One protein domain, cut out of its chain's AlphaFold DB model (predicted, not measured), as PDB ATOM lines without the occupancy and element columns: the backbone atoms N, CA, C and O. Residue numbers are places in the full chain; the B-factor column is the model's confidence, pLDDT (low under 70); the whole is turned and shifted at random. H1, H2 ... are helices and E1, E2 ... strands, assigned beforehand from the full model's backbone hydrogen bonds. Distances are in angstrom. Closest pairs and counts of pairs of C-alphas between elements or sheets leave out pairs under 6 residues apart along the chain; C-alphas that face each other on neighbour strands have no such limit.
ATOM      1  N   GLN A   3      30.559  18.350  30.390       83.06
ATOM      2  CA  GLN A   3      31.826  18.996  30.688       83.06
ATOM      3  C   GLN A   3      32.904  18.500  29.727       83.06
ATOM      4  O   GLN A   3      33.079  17.297  29.526       83.06
ATOM      5  N   LYS A   4      33.650  19.453  29.165       87.94
ATOM      6  CA  LYS A   4      34.834  19.228  28.339       87.94
ATOM      7  C   LYS A   4      36.001  19.977  28.968       87.94
ATOM      8  O   LYS A   4      35.928  21.189  29.157       87.94
ATOM      9  N   ARG A   5      37.080  19.265  29.277       87.31
ATOM     10  CA  ARG A   5      38.337  19.833  29.773       87.31
ATOM     11  C   ARG A   5      39.443  19.506  28.784       87.31
ATOM     12  O   ARG A   5      39.550  18.360  28.360       87.31
ATOM     13  N   THR A   6      40.251  20.492  28.419       87.00
ATOM     14  CA  THR A   6      41.359  20.335  27.470       87.00
ATOM     15  C   THR A   6      42.654  20.821  28.097       87.00
ATOM     16  O   THR A   6      42.656  21.782  28.863       87.00
ATOM     17  N   ALA A   7      43.743  20.142  27.769       83.12
ATOM     18  CA  ALA A   7      45.085  20.443  28.229       83.12
ATOM     19  C   ALA A   7      46.091  20.170  27.107       83.12
ATOM     20  O   ALA A   7      45.867  19.320  26.245       83.12
ATOM     21  N   ASP A   8      47.189  20.908  27.130       83.69
ATOM     22  CA  ASP A   8      48.255  20.906  26.126       83.69
ATOM     23  C   ASP A   8      49.637  20.612  26.726       83.69
ATOM     24  O   ASP A   8      50.591  20.335  25.998       83.69
ATOM     25  N   THR A   9      49.748  20.628  28.055       83.69
ATOM     26  CA  THR A   9      50.983  20.346  28.789       83.69
ATOM     27  C   THR A   9      50.811  19.188  29.763       83.69
ATOM     28  O   THR A   9      49.704  18.861  30.189       83.69
ATOM     29  N   LEU A  10      51.914  18.570  30.179       85.44
ATOM     30  CA  LEU A  10      51.907  17.488  31.163       85.44
ATOM     31  C   LEU A  10      51.305  17.942  32.500       85.44
ATOM     32  O   LEU A  10      50.495  17.224  33.090       85.44
ATOM     33  N   GLY A  11      51.674  19.139  32.968       85.25
ATOM     34  CA  GLY A  11      51.147  19.713  34.205       85.25
ATOM     35  C   GLY A  11      49.648  20.001  34.117       85.25
ATOM     36  O   GLY A  11      48.889  19.603  35.001       85.25
ATOM     37  N   SER A  12      49.198  20.634  33.029       86.06
ATOM     38  CA  SER A  12      47.769  20.904  32.816       86.06
ATOM     39  C   SER A  12      46.960  19.620  32.606       86.06
ATOM     40  O   SER A  12      45.864  19.506  33.150       86.06
ATOM     41  N   THR A  13      47.522  18.618  31.925       88.31
ATOM     42  CA  THR A  13      46.884  17.311  31.707       88.31
ATOM     43  C   THR A  13      46.600  16.612  33.030       88.31
ATOM     44  O   THR A  13      45.476  16.176  33.270       88.31
ATOM     45  N   ARG A  14      47.587  16.560  33.934       90.88
ATOM     46  CA  ARG A  14      47.385  16.010  35.284       90.88
ATOM     47  C   ARG A  14      46.280  16.759  36.028       90.88
ATOM     48  O   ARG A  14      45.366  16.128  36.545       90.88
ATOM     49  N   ARG A  15      46.302  18.095  35.988       92.94
ATOM     50  CA  ARG A  15      45.289  18.933  36.650       92.94
ATOM     51  C   ARG A  15      43.874  18.679  36.129       92.94
ATOM     52  O   ARG A  15      42.951  18.636  36.936       92.94
ATOM     53  N   ILE A  16      43.670  18.523  34.817       92.81
ATOM     54  CA  ILE A  16      42.322  18.270  34.283       92.81
ATOM     55  C   ILE A  16      41.813  16.863  34.616       92.81
ATOM     56  O   ILE A  16      40.612  16.708  34.833       92.81
ATOM     57  N   LEU A  17      42.700  15.864  34.693       92.31
ATOM     58  CA  LEU A  17      42.354  14.501  35.106       92.31
ATOM     59  C   LEU A  17      41.977  14.460  36.595       92.31
ATOM     60  O   LEU A  17      40.918  13.932  36.940       92.31
ATOM     61  N   ASP A  18      42.781  15.097  37.454       94.25
ATOM     62  CA  ASP A  18      42.505  15.234  38.889       94.25
ATOM     63  C   ASP A  18      41.196  15.995  39.138       94.25
ATOM     64  O   ASP A  18      40.371  15.581  39.953       94.25
ATOM     65  N   ALA A  19      40.966  17.085  38.399       93.62
ATOM     66  CA  ALA A  19      39.739  17.866  38.505       93.62
ATOM     67  C   ALA A  19      38.502  17.068  38.065       93.62
ATOM     68  O   ALA A  19      37.490  17.095  38.760       93.62
ATOM     69  N   ALA A  20      38.580  16.309  36.967       92.44
ATOM     70  CA  ALA A  20      37.485  15.436  36.542       92.44
ATOM     71  C   ALA A  20      37.192  14.345  37.587       92.44
ATOM     72  O   ALA A  20      36.032  14.080  37.909       92.44
ATOM     73  N   ALA A  21      38.232  13.750  38.177       93.06
ATOM     74  CA  ALA A  21      38.072  12.771  39.248       93.06
ATOM     75  C   ALA A  21      37.416  13.394  40.490       93.06
ATOM     76  O   ALA A  21      36.525  12.783  41.088       93.06
ATOM     77  N   ALA A  22      37.834  14.602  40.873       92.69
ATOM     78  CA  ALA A  22      37.264  15.340  41.994       92.69
ATOM     79  C   ALA A  22      35.788  15.684  41.755       92.69
ATOM     80  O   ALA A  22      34.968  15.459  42.645       92.69
ATOM     81  N   ASP A  23      35.433  16.136  40.551       92.50
ATOM     82  CA  ASP A  23      34.053  16.443  40.169       92.50
ATOM     83  C   ASP A  23      33.154  15.209  40.263       92.50
ATOM     84  O   ASP A  23      32.092  15.269  40.885       92.50
ATOM     85  N   ILE A  24      33.589  14.074  39.703       90.06
ATOM     86  CA  ILE A  24      32.836  12.812  39.756       90.06
ATOM     87  C   ILE A  24      32.660  12.365  41.211       90.06
ATOM     88  O   ILE A  24      31.548  12.043  41.626       90.06
ATOM     89  N   ARG A  25      33.724  12.391  42.024       90.62
ATOM     90  CA  ARG A  25      33.641  12.019  43.449       90.62
ATOM     91  C   ARG A  25      32.710  12.943  44.225       90.62
ATOM     92  O   ARG A  25      31.871  12.457  44.976       90.62
ATOM     93  N   ALA A  26      32.823  14.254  44.037       89.75
ATOM     94  CA  ALA A  26      31.960  15.228  44.696       89.75
ATOM     95  C   ALA A  26      30.494  15.038  44.284       89.75
ATOM     96  O   ALA A  26      29.597  15.084  45.127       89.75
ATOM     97  N   ALA A  27      30.247  14.777  43.001       88.38
ATOM     98  CA  ALA A  27      28.927  14.497  42.458       88.38
ATOM     99  C   ALA A  27      28.318  13.208  43.036       88.38
ATOM    100  O   ALA A  27      27.132  13.201  43.374       88.38
ATOM    101  N   LEU A  28      29.114  12.149  43.196       86.56
ATOM    102  CA  LEU A  28      28.693  10.913  43.857       86.56
ATOM    103  C   LEU A  28      28.392  11.138  45.342       86.56
ATOM    104  O   LEU A  28      27.325  10.752  45.811       86.56
ATOM    105  N   LEU A  29      29.287  11.811  46.072       84.75
ATOM    106  CA  LEU A  29      29.129  12.076  47.506       84.75
ATOM    107  C   LEU A  29      27.863  12.880  47.806       84.75
ATOM    108  O   LEU A  29      27.094  12.496  48.685       84.75
ATOM    109  N   LYS A  30      27.598  13.948  47.041       82.81
ATOM    110  CA  LYS A  30      26.365  14.746  47.174       82.81
ATOM    111  C   LYS A  30      25.102  13.885  47.071       82.81
ATOM    112  O   LYS A  30      24.139  14.129  47.787       82.81
ATOM    113  N   ARG A  31      25.112  12.867  46.205       76.69
ATOM    114  CA  ARG A  31      23.960  11.985  45.958       76.69
ATOM    115  C   ARG A  31      23.837  10.875  46.995       76.69
ATOM    116  O   ARG A  31      22.726  10.571  47.417       76.69
ATOM    117  N   CYS A  32      24.958  10.324  47.457       71.75
ATOM    118  CA  CYS A  32      24.973   9.351  48.549       71.75
ATOM    119  C   CYS A  32      24.464   9.952  49.871       71.75
ATOM    120  O   CYS A  32      23.801   9.261  50.633       71.75
ATOM    121  N   LEU A  33      24.733  11.237  50.131       66.00
ATOM    122  CA  LEU A  33      24.256  11.928  51.336       66.00
ATOM    123  C   LEU A  33      22.762  12.301  51.278       66.00
ATOM    124  O   LEU A  33      22.143  12.476  52.322       66.00
ATOM    125  N   GLY A  34      22.181  12.427  50.080       58.34
ATOM    126  CA  GLY A  34      20.790  12.855  49.886       58.34
ATOM    127  C   GLY A  34      19.753  11.728  49.834       58.34
ATOM    128  O   GLY A  34      18.562  12.016  49.907       58.34
ATOM    129  N   SER A  35      20.164  10.461  49.699       54.56
ATOM    130  CA  SER A  35      19.228   9.335  49.564       54.56
ATOM    131  C   SER A  35      19.752   8.076  50.278       54.56
ATOM    132  O   SER A  35      20.649   7.413  49.749       54.56
ATOM    133  N   PRO A  36      19.184   7.689  51.441       51.69
ATOM    134  CA  PRO A  36      19.664   6.559  52.252       51.69
ATOM    135  C   PRO A  36      19.480   5.173  51.601       51.69
ATOM    136  O   PRO A  36      19.939   4.170  52.136       51.69
ATOM    137  N   SER A  37      18.830   5.099  50.438       50.75
ATOM    138  CA  SER A  37      18.500   3.868  49.708       50.75
ATOM    139  C   SER A  37      19.435   3.532  48.531       50.75
ATOM    140  O   SER A  37      19.254   2.503  47.886       50.75
ATOM    141  N   SER A  38      20.449   4.351  48.226       49.66
ATOM    142  CA  SER A  38      21.318   4.172  47.047       49.66
ATOM    143  C   SER A  38      22.690   3.585  47.414       49.66
ATOM    144  O   SER A  38      23.710   4.274  47.362       49.66
ATOM    145  N   ILE A  39      22.739   2.291  47.725       51.50
ATOM    146  CA  ILE A  39      23.992   1.542  47.962       51.50
ATOM    147  C   ILE A  39      24.838   1.405  46.667       51.50
ATOM    148  O   ILE A  39      26.032   1.127  46.718       51.50
ATOM    149  N   THR A  40      24.277   1.712  45.493       56.44
ATOM    150  CA  THR A  40      24.920   1.585  44.170       56.44
ATOM    151  C   THR A  40      25.604   2.866  43.670       56.44
ATOM    152  O   THR A  40      25.666   3.124  42.473       56.44
ATOM    153  N   GLY A  41      26.143   3.699  44.569       65.81
ATOM    154  CA  GLY A  41      26.833   4.954  44.222       65.81
ATOM    155  C   GLY A  41      27.841   4.847  43.057       65.81
ATOM    156  O   GLY A  41      27.684   5.560  42.068       65.81
ATOM    157  N   PRO A  42      28.848   3.955  43.113       69.81
ATOM    158  CA  PRO A  42      29.868   3.849  42.065       69.81
ATOM    159  C   PRO A  42      29.398   3.120  40.793       69.81
ATOM    160  O   PRO A  42      30.051   3.232  39.758       69.81
ATOM    161  N   GLU A  43      28.280   2.395  40.840       79.25
ATOM    162  CA  GLU A  43      27.704   1.686  39.683       79.25
ATOM    163  C   GLU A  43      26.782   2.577  38.847       79.25
ATOM    164  O   GLU A  43      26.266   2.152  37.814       79.25
ATOM    165  N   ARG A  44      26.592   3.832  39.270       82.56
ATOM    166  CA  ARG A  44      25.791   4.802  38.534       82.56
ATOM    167  C   ARG A  44      26.342   5.017  37.120       82.56
ATOM    168  O   ARG A  44      27.568   5.108  36.952       82.56
ATOM    169  N   PRO A  45      25.447   5.129  36.125       86.44
ATOM    170  CA  PRO A  45      25.830   5.395  34.746       86.44
ATOM    171  C   PRO A  45      26.581   6.725  34.639       86.44
ATOM    172  O   PRO A  45      26.221   7.720  35.265       86.44
ATOM    173  N   LEU A  46      27.649   6.734  33.850       85.88
ATOM    174  CA  LEU A  46      28.444   7.921  33.562       85.88
ATOM    175  C   LEU A  46      29.134   7.752  32.213       85.88
ATOM    176  O   LEU A  46      30.077   6.969  32.115       85.88
ATOM    177  N   ARG A  47      28.724   8.522  31.199       84.81
ATOM    178  CA  ARG A  47      29.484   8.602  29.947       84.81
ATOM    179  C   ARG A  47      30.712   9.456  30.170       84.81
ATOM    180  O   ARG A  47      30.602  10.633  30.525       84.81
ATOM    181  N   MET A  48      31.877   8.874  29.924       85.44
ATOM    182  CA  MET A  48      33.135   9.602  29.900       85.44
ATOM    183  C   MET A  48      34.045   9.091  28.789       85.44
ATOM    184  O   MET A  48      34.115   7.893  28.520       85.44
ATOM    185  N   ALA A  49      34.796  10.004  28.187       83.75
ATOM    186  CA  ALA A  49      35.890   9.681  27.291       83.75
ATOM    187  C   ALA A  49      37.106  10.568  27.580       83.75
ATOM    188  O   ALA A  49      36.987  11.779  27.772       83.75
ATOM    189  N   VAL A  50      38.278   9.941  27.608       83.25
ATOM    190  CA  VAL A  50      39.585  10.577  27.752       83.25
ATOM    191  C   VAL A  50      40.365  10.328  26.473       83.25
ATOM    192  O   VAL A  50      40.513   9.185  26.049       83.25
ATOM    193  N   PHE A  51      40.875  11.394  25.876       86.50
ATOM    194  CA  PHE A  51      41.797  11.345  24.752       86.50
ATOM    195  C   PHE A  51      43.168  11.780  25.230       86.50
ATOM    196  O   PHE A  51      43.295  12.844  25.831       86.50
ATOM    197  N   LEU A  52      44.186  10.965  24.965       84.38
ATOM    198  CA  LEU A  52      45.548  11.219  25.418       84.38
ATOM    199  C   LEU A  52      46.545  10.963  24.285       84.38
ATOM    200  O   LEU A  52      46.618   9.845  23.779       84.38
ATOM    201  N   ALA A  53      47.321  11.977  23.903       85.62
ATOM    202  CA  ALA A  53      48.388  11.854  22.908       85.62
ATOM    203  C   ALA A  53      49.738  11.604  23.593       85.62
ATOM    204  O   ALA A  53      50.560  12.509  23.720       85.62
ATOM    205  N   LEU A  54      49.972  10.373  24.063       78.25
ATOM    206  CA  LEU A  54      51.239  10.016  24.720       78.25
ATOM    207  C   LEU A  54      52.456  10.223  23.804       78.25
ATOM    208  O   LEU A  54      53.511  10.604  24.302       78.25
ATOM    209  N   ASP A  55      52.286  10.078  22.487       73.94
ATOM    210  CA  ASP A  55      53.332  10.331  21.489       73.94
ATOM    211  C   ASP A  55      53.855  11.777  21.518       73.94
ATOM    212  O   ASP A  55      54.988  12.027  21.113       73.94
ATOM    213  N   ASP A  56      53.087  12.755  22.012       72.56
ATOM    214  CA  ASP A  56      53.573  14.138  22.140       72.56
ATOM    215  C   ASP A  56      54.778  14.223  23.102       72.56
ATOM    216  O   ASP A  56      55.683  15.040  22.900       72.56
ATOM    217  N   LEU A  57      54.855  13.330  24.100       68.56
ATOM    218  CA  LEU A  57      56.008  13.228  25.003       68.56
ATOM    219  C   LEU A  57      57.257  12.682  24.299       68.56
ATOM    220  O   LEU A  57      58.376  12.949  24.748       68.56
ATOM    221  N   ASP A  58      57.076  11.947  23.203       62.00
ATOM    222  CA  ASP A  58      58.147  11.317  22.433       62.00
ATOM    223  C   ASP A  58      58.836  12.323  21.513       62.00
ATOM    224  O   ASP A  58      60.051  12.268  21.325       62.00
ATOM    225  N   HIS A  59      58.061  13.271  20.984       57.75
ATOM    226  CA  HIS A  59      58.519  14.266  20.015       57.75
ATOM    227  C   HIS A  59      59.102  15.529  20.673       57.75
ATOM    228  O   HIS A  59      59.784  16.305  20.008       57.75
ATOM    229  N   ALA A  60      58.910  15.721  21.983       54.81
ATOM    230  CA  ALA A  60      59.430  16.857  22.753       54.81
ATOM    231  C   ALA A  60      60.940  16.754  23.106       54.81
ATOM    232  O   ALA A  60      61.376  17.232  24.160       54.81
ATOM    233  N   GLY A  61      61.743  16.094  22.261       52.44
ATOM    234  CA  GLY A  61      63.211  16.115  22.321       52.44
ATOM    235  C   GLY A  61      63.792  17.466  21.860       52.44
ATOM    236  O   GLY A  61      63.060  18.285  21.311       52.44
ATOM    237  N   PRO A  62      65.102  17.734  22.055       44.31
ATOM    238  CA  PRO A  62      65.698  19.063  21.852       44.31
ATOM    239  C   PRO A  62      65.657  19.582  20.404       44.31
ATOM    240  O   PRO A  62      65.964  20.747  20.173       44.31
ATOM    241  N   ALA A  74      44.116  10.258  14.269       48.53
ATOM    242  CA  ALA A  74      45.191   9.249  14.235       48.53
ATOM    243  C   ALA A  74      46.222   9.118  15.385       48.53
ATOM    244  O   ALA A  74      46.897   8.093  15.406       48.53
ATOM    245  N   ARG A  75      46.354  10.029  16.367       64.94
ATOM    246  CA  ARG A  75      47.407   9.905  17.426       64.94
ATOM    247  C   ARG A  75      46.937   9.875  18.885       64.94
ATOM    248  O   ARG A  75      47.743  10.040  19.797       64.94
ATOM    249  N   TYR A  76      45.640   9.709  19.134       70.06
ATOM    250  CA  TYR A  76      45.110   9.711  20.499       70.06
ATOM    251  C   TYR A  76      44.762   8.302  20.964       70.06
ATOM    252  O   TYR A  76      43.997   7.592  20.314       70.06
ATOM    253  N   THR A  77      45.229   7.946  22.156       78.06
ATOM    254  CA  THR A  77      44.676   6.820  22.905       78.06
ATOM    255  C   THR A  77      43.346   7.264  23.506       78.06
ATOM    256  O   THR A  77      43.316   8.138  24.378       78.06
ATOM    257  N   LYS A  78      42.239   6.689  23.021       83.25
ATOM    258  CA  LYS A  78      40.886   6.928  23.541       83.25
ATOM    259  C   LYS A  78      40.559   5.901  24.625       83.25
ATOM    260  O   LYS A  78      40.570   4.702  24.365       83.25
ATOM    261  N   LEU A  79      40.218   6.376  25.817       81.81
ATOM    262  CA  LEU A  79      39.739   5.562  26.934       81.81
ATOM    263  C   LEU A  79      38.311   5.978  27.273       81.81
ATOM    264  O   LEU A  79      38.051   7.161  27.479       81.81
ATOM    265  N   THR A  80      37.387   5.028  27.338       83.25
ATOM    266  CA  THR A  80      35.965   5.298  27.591       83.25
ATOM    267  C   THR A  80      35.497   4.664  28.889       83.25
ATOM    268  O   THR A  80      36.015   3.632  29.311       83.25
ATOM    269  N   ALA A  81      34.487   5.264  29.506       82.25
ATOM    270  CA  ALA A  81      33.801   4.711  30.658       82.25
ATOM    271  C   ALA A  81      32.289   4.906  30.542       82.25
ATOM    272  O   ALA A  81      31.824   5.910  30.002       82.25
ATOM    273  N   GLU A  82      31.562   3.932  31.083       83.50
ATOM    274  CA  GLU A  82      30.095   3.872  31.117       83.50
ATOM    275  C   GLU A  82      29.527   3.945  32.544       83.50
ATOM    276  O   GLU A  82      28.340   4.181  32.749       83.50
ATOM    277  N   THR A  83      30.368   3.768  33.562       84.12
ATOM    278  CA  THR A  83      29.977   3.915  34.969       84.12
ATOM    279  C   THR A  83      30.966   4.793  35.708       84.12
ATOM    280  O   THR A  83      32.129   4.926  35.314       84.12
ATOM    281  N   ALA A  84      30.527   5.359  36.830       86.00
ATOM    282  CA  ALA A  84      31.384   6.190  37.665       86.00
ATOM    283  C   ALA A  84      32.611   5.421  38.196       86.00
ATOM    284  O   ALA A  84      33.712   5.970  38.256       86.00
ATOM    285  N   ARG A  85      32.457   4.126  38.507       86.00
ATOM    286  CA  ARG A  85      33.565   3.232  38.876       86.00
ATOM    287  C   ARG A  85      34.585   3.092  37.751       86.00
ATOM    288  O   ARG A  85      35.778   3.279  37.995       86.00
ATOM    289  N   VAL A  86      34.127   2.762  36.542       86.06
ATOM    290  CA  VAL A  86      35.014   2.598  35.379       86.06
ATOM    291  C   VAL A  86      35.694   3.926  35.058       86.06
ATOM    292  O   VAL A  86      36.890   3.941  34.785       86.06
ATOM    293  N   ALA A  87      34.991   5.050  35.196       86.88
ATOM    294  CA  ALA A  87      35.552   6.369  34.946       86.88
ATOM    295  C   ALA A  87      36.702   6.715  35.898       86.88
ATOM    296  O   ALA A  87      37.778   7.112  35.454       86.88
ATOM    297  N   LEU A  88      36.530   6.497  37.204       89.69
ATOM    298  CA  LEU A  88      37.617   6.697  38.166       89.69
ATOM    299  C   LEU A  88      38.806   5.759  37.896       89.69
ATOM    300  O   LEU A  88      39.956   6.169  38.062       89.69
ATOM    301  N   GLY A  89      38.540   4.531  37.440       86.44
ATOM    302  CA  GLY A  89      39.571   3.594  36.985       86.44
ATOM    303  C   GLY A  89      40.339   4.102  35.763       86.44
ATOM    304  O   GLY A  89      41.566   4.112  35.778       86.44
ATOM    305  N   VAL A  90      39.629   4.594  34.744       87.12
ATOM    306  CA  VAL A  90      40.209   5.177  33.524       87.12
ATOM    307  C   VAL A  90      41.073   6.396  33.842       87.12
ATOM    308  O   VAL A  90      42.190   6.491  33.341       87.12
ATOM    309  N   LEU A  91      40.603   7.303  34.705       89.38
ATOM    310  CA  LEU A  91      41.379   8.478  35.120       89.38
ATOM    311  C   LEU A  91      42.653   8.066  35.872       89.38
ATOM    312  O   LEU A  91      43.734   8.571  35.574       89.38
ATOM    313  N   SER A  92      42.555   7.101  36.793       90.00
ATOM    314  CA  SER A  92      43.713   6.555  37.517       90.00
ATOM    315  C   SER A  92      44.727   5.901  36.574       90.00
ATOM    316  O   SER A  92      45.926   6.179  36.648       90.00
ATOM    317  N   TYR A  93      44.249   5.085  35.632       88.19
ATOM    318  CA  TYR A  93      45.090   4.467  34.611       88.19
ATOM    319  C   TYR A  93      45.785   5.520  33.740       88.19
ATOM    320  O   TYR A  93      46.992   5.431  33.528       88.19
ATOM    321  N   ALA A  94      45.068   6.555  33.294       85.50
ATOM    322  CA  ALA A  94      45.651   7.647  32.516       85.50
ATOM    323  C   ALA A  94      46.776   8.360  33.290       85.50
ATOM    324  O   ALA A  94      47.853   8.587  32.739       85.50
ATOM    325  N   HIS A  95      46.588   8.632  34.587       88.81
ATOM    326  CA  HIS A  95      47.650   9.174  35.444       88.81
ATOM    327  C   HIS A  95      48.887   8.267  35.509       88.81
ATOM    328  O   HIS A  95      50.022   8.754  35.423       88.81
ATOM    329  N   GLN A  96      48.684   6.956  35.660       86.19
ATOM    330  CA  GLN A  96      49.774   5.980  35.704       86.19
ATOM    331  C   GLN A  96      50.503   5.894  34.362       86.19
ATOM    332  O   GLN A  96      51.732   5.928  34.348       86.19
ATOM    333  N   ALA A  97      49.774   5.876  33.245       84.50
ATOM    334  CA  ALA A  97      50.339   5.841  31.899       84.50
ATOM    335  C   ALA A  97      51.208   7.077  31.612       84.50
ATOM    336  O   ALA A  97      52.343   6.937  31.158       84.50
ATOM    337  N   ILE A  98      50.733   8.278  31.966       85.38
ATOM    338  CA  ILE A  98      51.514   9.524  31.850       85.38
ATOM    339  C   ILE A  98      52.782   9.448  32.704       85.38
ATOM    340  O   ILE A  98      53.859   9.858  32.274       85.38
ATOM    341  N   THR A  99      52.667   8.933  33.927       83.44
ATOM    342  CA  THR A  99      53.803   8.830  34.851       83.44
ATOM    343  C   THR A  99      54.839   7.825  34.354       83.44
ATOM    344  O   THR A  99      56.023   8.148  34.340       83.44
ATOM    345  N   ALA A 100      54.412   6.656  33.876       79.69
ATOM    346  CA  ALA A 100      55.296   5.658  33.283       79.69
ATOM    347  C   ALA A 100      56.015   6.214  32.042       79.69
ATOM    348  O   ALA A 100      57.242   6.149  31.966       79.69
ATOM    349  N   ALA A 101      55.278   6.851  31.125       76.62
ATOM    350  CA  ALA A 101      55.848   7.475  29.930       76.62
ATOM    351  C   ALA A 101      56.870   8.576  30.273       76.62
ATOM    352  O   ALA A 101      57.910   8.691  29.623       76.62
ATOM    353  N   ALA A 102      56.614   9.354  31.330       73.44
ATOM    354  CA  ALA A 102      57.531  10.389  31.799       73.44
ATOM    355  C   ALA A 102      58.801   9.825  32.471       73.44
ATOM    356  O   ALA A 102      59.874  10.406  32.307       73.44
ATOM    357  N   VAL A 103      58.701   8.715  33.215       70.56
ATOM    358  CA  VAL A 103      59.818   8.111  33.973       70.56
ATOM    359  C   VAL A 103      60.750   7.292  33.082       70.56
ATOM    360  O   VAL A 103      61.967   7.410  33.209       70.56
ATOM    361  N   CYS A 104      60.214   6.497  32.150       61.31
ATOM    362  CA  CYS A 104      61.004   5.591  31.306       61.31
ATOM    363  C   CYS A 104      62.002   6.298  30.367       61.31
ATOM    364  O   CYS A 104      62.795   5.625  29.715       61.31
ATOM    365  N   ARG A 105      61.979   7.635  30.270       58.31
ATOM    366  CA  ARG A 105      62.719   8.398  29.249       58.31
ATOM    367  C   ARG A 105      63.695   9.438  29.796       58.31
ATOM    368  O   ARG A 105      64.079  10.346  29.064       58.31
ATOM    369  N   VAL A 106      64.119   9.327  31.055       52.53
ATOM    370  CA  VAL A 106      65.173  10.197  31.607       52.53
ATOM    371  C   VAL A 106      66.529   9.482  31.577       52.53
ATOM    372  O   VAL A 106      66.812   8.702  32.486       52.53
ATOM    373  N   PRO A 107      67.435   9.792  30.631       49.94
ATOM    374  CA  PRO A 107      68.852   9.640  30.880       49.94
ATOM    375  C   PRO A 107      69.367  10.948  31.500       49.94
ATOM    376  O   PRO A 107      69.551  11.945  30.819       49.94
ATOM    377  N   VAL A 108      69.639  10.909  32.808       48.69
ATOM    378  CA  VAL A 108      70.708  11.679  33.472       48.69
ATOM    379  C   VAL A 108      70.560  13.226  33.579       48.69
ATOM    380  O   VAL A 108      70.547  13.966  32.607       48.69
ATOM    381  N   ARG A 109      70.663  13.691  34.840       46.56
ATOM    382  CA  ARG A 109      71.038  15.036  35.367       46.56
ATOM    383  C   ARG A 109      69.954  16.127  35.557       46.56
ATOM    384  O   ARG A 109      69.569  16.863  34.662       46.56
ATOM    385  N   LYS A 110      69.655  16.337  36.849       47.56
ATOM    386  CA  LYS A 110      69.484  17.623  37.570       47.56
ATOM    387  C   LYS A 110      68.347  18.594  37.206       47.56
ATOM    388  O   LYS A 110      68.244  19.612  37.879       47.56
ATOM    389  N   HIS A 111      67.438  18.279  36.287       48.31
ATOM    390  CA  HIS A 111      66.278  19.145  36.012       48.31
ATOM    391  C   HIS A 111      64.932  18.428  36.186       48.31
ATOM    392  O   HIS A 111      64.180  18.251  35.237       48.31
ATOM    393  N   GLN A 112      64.593  18.068  37.428       50.41
ATOM    394  CA  GLN A 112      63.247  17.580  37.774       50.41
ATOM    395  C   GLN A 112      62.163  18.676  37.693       50.41
ATOM    396  O   GLN A 112      60.979  18.367  37.616       50.41
ATOM    397  N   GLN A 113      62.540  19.958  37.690       49.72
ATOM    398  CA  GLN A 113      61.589  21.077  37.769       49.72
ATOM    399  C   GLN A 113      61.041  21.566  36.412       49.72
ATOM    400  O   GLN A 113      60.149  22.404  36.394       49.72
ATOM    401  N   LEU A 114      61.502  21.028  35.275       55.09
ATOM    402  CA  LEU A 114      61.054  21.443  33.928       55.09
ATOM    403  C   LEU A 114      59.982  20.523  33.307       55.09
ATOM    404  O   LEU A 114      59.604  20.700  32.151       55.09
ATOM    405  N   HIS A 115      59.474  19.532  34.046       62.94
ATOM    406  CA  HIS A 115      58.604  18.497  33.475       62.94
ATOM    407  C   HIS A 115      57.155  18.934  33.230       62.94
ATOM    408  O   HIS A 115      56.515  18.385  32.335       62.94
ATOM    409  N   GLU A 116      56.631  19.913  33.976       68.12
ATOM    410  CA  GLU A 116      55.224  20.325  33.844       68.12
ATOM    411  C   GLU A 116      54.922  21.024  32.514       68.12
ATOM    412  O   GLU A 116      53.817  20.880  32.000       68.12
ATOM    413  N   GLY A 117      55.905  21.724  31.938       70.12
ATOM    414  CA  GLY A 117      55.765  22.441  30.667       70.12
ATOM    415  C   GLY A 117      55.932  21.575  29.416       70.12
ATOM    416  O   GLY A 117      55.848  22.102  28.311       70.12
ATOM    417  N   ARG A 118      56.191  20.264  29.551       76.31
ATOM    418  CA  ARG A 118      56.299  19.367  28.388       76.31
ATOM    419  C   ARG A 118      54.959  19.280  27.665       76.31
ATOM    420  O   ARG A 118      53.933  19.143  28.326       76.31
ATOM    421  N   ALA A 119      54.991  19.310  26.335       81.00
ATOM    422  CA  ALA A 119      53.796  19.150  25.518       81.00
ATOM    423  C   ALA A 119      53.168  17.767  25.750       81.00
ATOM    424  O   ALA A 119      53.850  16.744  25.701       81.00
ATOM    425  N   LEU A 120      51.873  17.760  26.041       83.19
ATOM    426  CA  LEU A 120      51.041  16.569  26.143       83.19
ATOM    427  C   LEU A 120      49.599  17.009  25.921       83.19
ATOM    428  O   LEU A 120      49.004  17.632  26.802       83.19
ATOM    429  N   ARG A 121      49.036  16.694  24.753       84.62
ATOM    430  CA  ARG A 121      47.636  17.009  24.477       84.62
ATOM    431  C   ARG A 121      46.718  15.975  25.111       84.62
ATOM    432  O   ARG A 121      46.866  14.769  24.897       84.62
ATOM    433  N   ALA A 122      45.731  16.468  25.847       84.94
ATOM    434  CA  ALA A 122      44.696  15.648  26.446       84.94
ATOM    435  C   ALA A 122      43.339  16.350  26.444       84.94
ATOM    436  O   ALA A 122      43.241  17.569  26.614       84.94
ATOM    437  N   SER A 123      42.274  15.565  26.320       86.50
ATOM    438  CA  SER A 123      40.921  16.043  26.572       86.50
ATOM    439  C   SER A 123      40.106  15.030  27.362       86.50
ATOM    440  O   SER A 123      40.199  13.823  27.155       86.50
ATOM    441  N   VAL A 124      39.307  15.531  28.298       86.38
ATOM    442  CA  VAL A 124      38.432  14.738  29.160       86.38
ATOM    443  C   VAL A 124      37.017  15.251  28.979       86.38
ATOM    444  O   VAL A 124      36.753  16.445  29.113       86.38
ATOM    445  N   HIS A 125      36.115  14.340  28.666       88.50
ATOM    446  CA  HIS A 125      34.738  14.636  28.321       88.50
ATOM    447  C   HIS A 125      33.824  13.779  29.184       88.50
ATOM    448  O   HIS A 125      34.017  12.568  29.225       88.50
ATOM    449  N   TYR A 126      32.854  14.375  29.879       86.88
ATOM    450  CA  TYR A 126      31.942  13.642  30.763       86.88
ATOM    451  C   TYR A 126      30.627  14.382  31.003       86.88
ATOM    452  O   TYR A 126      30.556  15.602  30.881       86.88
ATOM    453  N   SER A 127      29.576  13.649  31.375       87.88
ATOM    454  CA  SER A 127      28.264  14.210  31.728       87.88
ATOM    455  C   SER A 127      27.878  13.834  33.155       87.88
ATOM    456  O   SER A 127      27.513  12.694  33.424       87.88
ATOM    457  N   LEU A 128      27.906  14.794  34.086       87.19
ATOM    458  CA  LEU A 128      27.508  14.530  35.479       87.19
ATOM    459  C   LEU A 128      25.997  14.312  35.659       87.19
ATOM    460  O   LEU A 128      25.602  13.818  36.714       87.19
ATOM    461  N   ASP A 129      25.169  14.662  34.667       83.56
ATOM    462  CA  ASP A 129      23.720  14.387  34.712       83.56
ATOM    463  C   ASP A 129      23.429  12.904  34.532       83.56
ATOM    464  O   ASP A 129      22.407  12.414  35.007       83.56
ATOM    465  N   ASP A 130      24.337  12.173  33.878       83.38
ATOM    466  CA  ASP A 130      24.171  10.737  33.690       83.38
ATOM    467  C   ASP A 130      24.082  10.037  35.051       83.38
ATOM    468  O   ASP A 130      23.327   9.088  35.187       83.38
ATOM    469  N   LEU A 131      24.727  10.573  36.095       83.00
ATOM    470  CA  LEU A 131      24.684  10.013  37.448       83.00
ATOM    471  C   LEU A 131      23.276   9.983  38.067       83.00
ATOM    472  O   LEU A 131      23.060   9.216  39.008       83.00
ATOM    473  N   ASP A 132      22.340  10.804  37.585       80.81
ATOM    474  CA  ASP A 132      20.939  10.832  38.037       80.81
ATOM    475  C   ASP A 132      20.021   9.937  37.201       80.81
ATOM    476  O   ASP A 132      18.850   9.748  37.536       80.81
ATOM    477  N   ARG A 133      20.540   9.374  36.108       74.50
ATOM    478  CA  ARG A 133      19.747   8.598  35.168       74.50
ATOM    479  C   ARG A 133      19.351   7.236  35.756       74.50
ATOM    480  O   ARG A 133      20.182   6.561  36.368       74.50
ATOM    481  N   PRO A 134      18.106   6.778  35.523       70.88
ATOM    482  CA  PRO A 134      17.720   5.407  35.819       70.88
ATOM    483  C   PRO A 134      18.279   4.428  34.773       70.88
ATOM    484  O   PRO A 134      18.105   4.628  33.570       70.88
ATOM    485  N   GLY A 135      18.877   3.331  35.242       73.75
ATOM    486  CA  GLY A 135      19.335   2.218  34.400       73.75
ATOM    487  C   GLY A 135      20.703   2.426  33.730       73.75
ATOM    488  O   GLY A 135      21.285   3.504  33.827       73.75
ATOM    489  N   PRO A 136      21.253   1.382  33.082       78.25
ATOM    490  CA  PRO A 136      22.542   1.459  32.399       78.25
ATOM    491  C   PRO A 136      22.464   2.311  31.125       78.25
ATOM    492  O   PRO A 136      21.391   2.514  30.552       78.25
ATOM    493  N   LEU A 137      23.622   2.783  30.665       71.75
ATOM    494  CA  LEU A 137      23.750   3.414  29.353       71.75
ATOM    495  C   LEU A 137      23.660   2.356  28.255       71.75
ATOM    496  O   LEU A 137      24.184   1.252  28.398       71.75
ATOM    497  N   SER A 138      23.010   2.700  27.149       70.62
ATOM    498  CA  SER A 138      23.048   1.865  25.950       70.62
ATOM    499  C   SER A 138      24.404   1.971  25.245       70.62
ATOM    500  O   SER A 138      25.111   2.972  25.371       70.62
ATOM    501  N   VAL A 139      24.749   0.948  24.456       64.19
ATOM    502  CA  VAL A 139      25.987   0.921  23.658       64.19
ATOM    503  C   VAL A 139      26.084   2.159  22.769       64.19
ATOM    504  O   VAL A 139      27.122   2.813  22.762       64.19
ATOM    505  N   ASP A 140      24.990   2.530  22.102       64.56
ATOM    506  CA  ASP A 140      24.945   3.714  21.244       64.56
ATOM    507  C   ASP A 140      25.278   4.982  22.028       64.56
ATOM    508  O   ASP A 140      26.093   5.783  21.590       64.56
ATOM    509  N   GLU A 141      24.733   5.142  23.234       63.91
ATOM    510  CA  GLU A 141      25.000   6.304  24.085       63.91
ATOM    511  C   GLU A 141      26.448   6.375  24.572       63.91
ATOM    512  O   GLU A 141      26.969   7.478  24.738       63.91
ATOM    513  N   CYS A 142      27.109   5.231  24.758       59.00
ATOM    514  CA  CYS A 142      28.532   5.142  25.091       59.00
ATOM    515  C   CYS A 142      29.452   5.483  23.903       59.00
ATOM    516  O   CYS A 142      30.617   5.832  24.109       59.00
ATOM    517  N   LEU A 143      28.948   5.421  22.664       59.91
ATOM    518  CA  LEU A 143      29.696   5.827  21.470       59.91
ATOM    519  C   LEU A 143      29.753   7.357  21.306       59.91
ATOM    520  O   LEU A 143      30.656   7.859  20.628       59.91
ATOM    521  N   PHE A 144      28.848   8.105  21.949       56.56
ATOM    522  CA  PHE A 144      28.728   9.554  21.782       56.56
ATOM    523  C   PHE A 144      29.571  10.358  22.779       56.56
ATOM    524  O   PHE A 144      29.295  10.432  23.975       56.56
TER     525      PHE A 144
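What this domain is: This is residues 3 to 62 and 74 to 144 of the 191 residues of an uncharacterized protein of Streptomyces sp. WAC05858 (UniProt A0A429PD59). Two long helices, H1 and H3, lie side by side over one face of a four-stranded sheet, running lengthwise along its strands; the opposite face is mostly bare, with short H4 over E3. Loops stick out at opposite ends of this long body, residues 33 to 39 and residues 106 to 114. The printed part has 131 residues, with four named helices and four named strands in the order E1 H1 E2 H2 E3 H3 E4 H4. The antiparallel sheet is ordered E1 E4 E2 E3, and the class is mixed, helices and strands. The whole is only just compact, close to loose, with a radius of gyration of the C-alphas of 16.8 A, and elongated, spanning 56 by 31 by 20 A.

How they stand to each other: Start with the inner strands E4, residues 119 to 127, and E2, residues 45 to 52, antiparallel at 168 degrees; N 125 and O 49 are 2.8 A apart, within hydrogen-bond range. Beside E4 find edge strand E1, residues 3 to 9, with N 5 and O 124 at 2.8 A; beside E2 find edge strand E3, residues 77 to 83, with N 50 and O 79 at 2.8 A. H1, residues 10 to 34, is on the sheet over E1 and E4 at a height of 10.7 A. H3, residues 84 to 103, is on the same face over E2 and E3 at a height of 9.5 A. With its residues 14 to 24 alone, H1 touches H3 at a shallow tilt of 21 degrees, opposite ways; their closest C-alphas, of Leu 17 and Leu 91, are 6.1 A apart. E1, H1, E2 and E3, H3, E4 are split strand-helix-strand units, two same-way strands with another strand between them, each with a right-handed crossover. H4, residues 139 to 143, is on the opposite face, over E3. H2, residues 56 to 59, is at the sheet's level. Every O i to N i+4 pair is within range in H1, H3 and H4; H2 is too short for one, and its one O i to N i+3 pair is out of range.

Where its parts are: Find C-alpha 3 at (31.826, 18.996, 30.688), where E1 begins. H1 runs 36.6 A to C-alpha 34 at (20.790, 12.855, 49.886). H3 is 28.7 A long, E4 26.7 A and E2 22.6 A. H4 ends at C-alpha 143, (29.696, 5.827, 21.470).

The domain as a whole: The C-alphas farthest apart, of Ser 37 and Pro 62, are 56.9 A apart. Residues 63 to 73 are not printed; C-alphas 62 and 74 are 24.0 A apart across that cut. The links H3 to E4 and E4 to H4 are long. Mean pLDDT of the printed part is 76.2, with 37 residues under 70, among them 104 to 116.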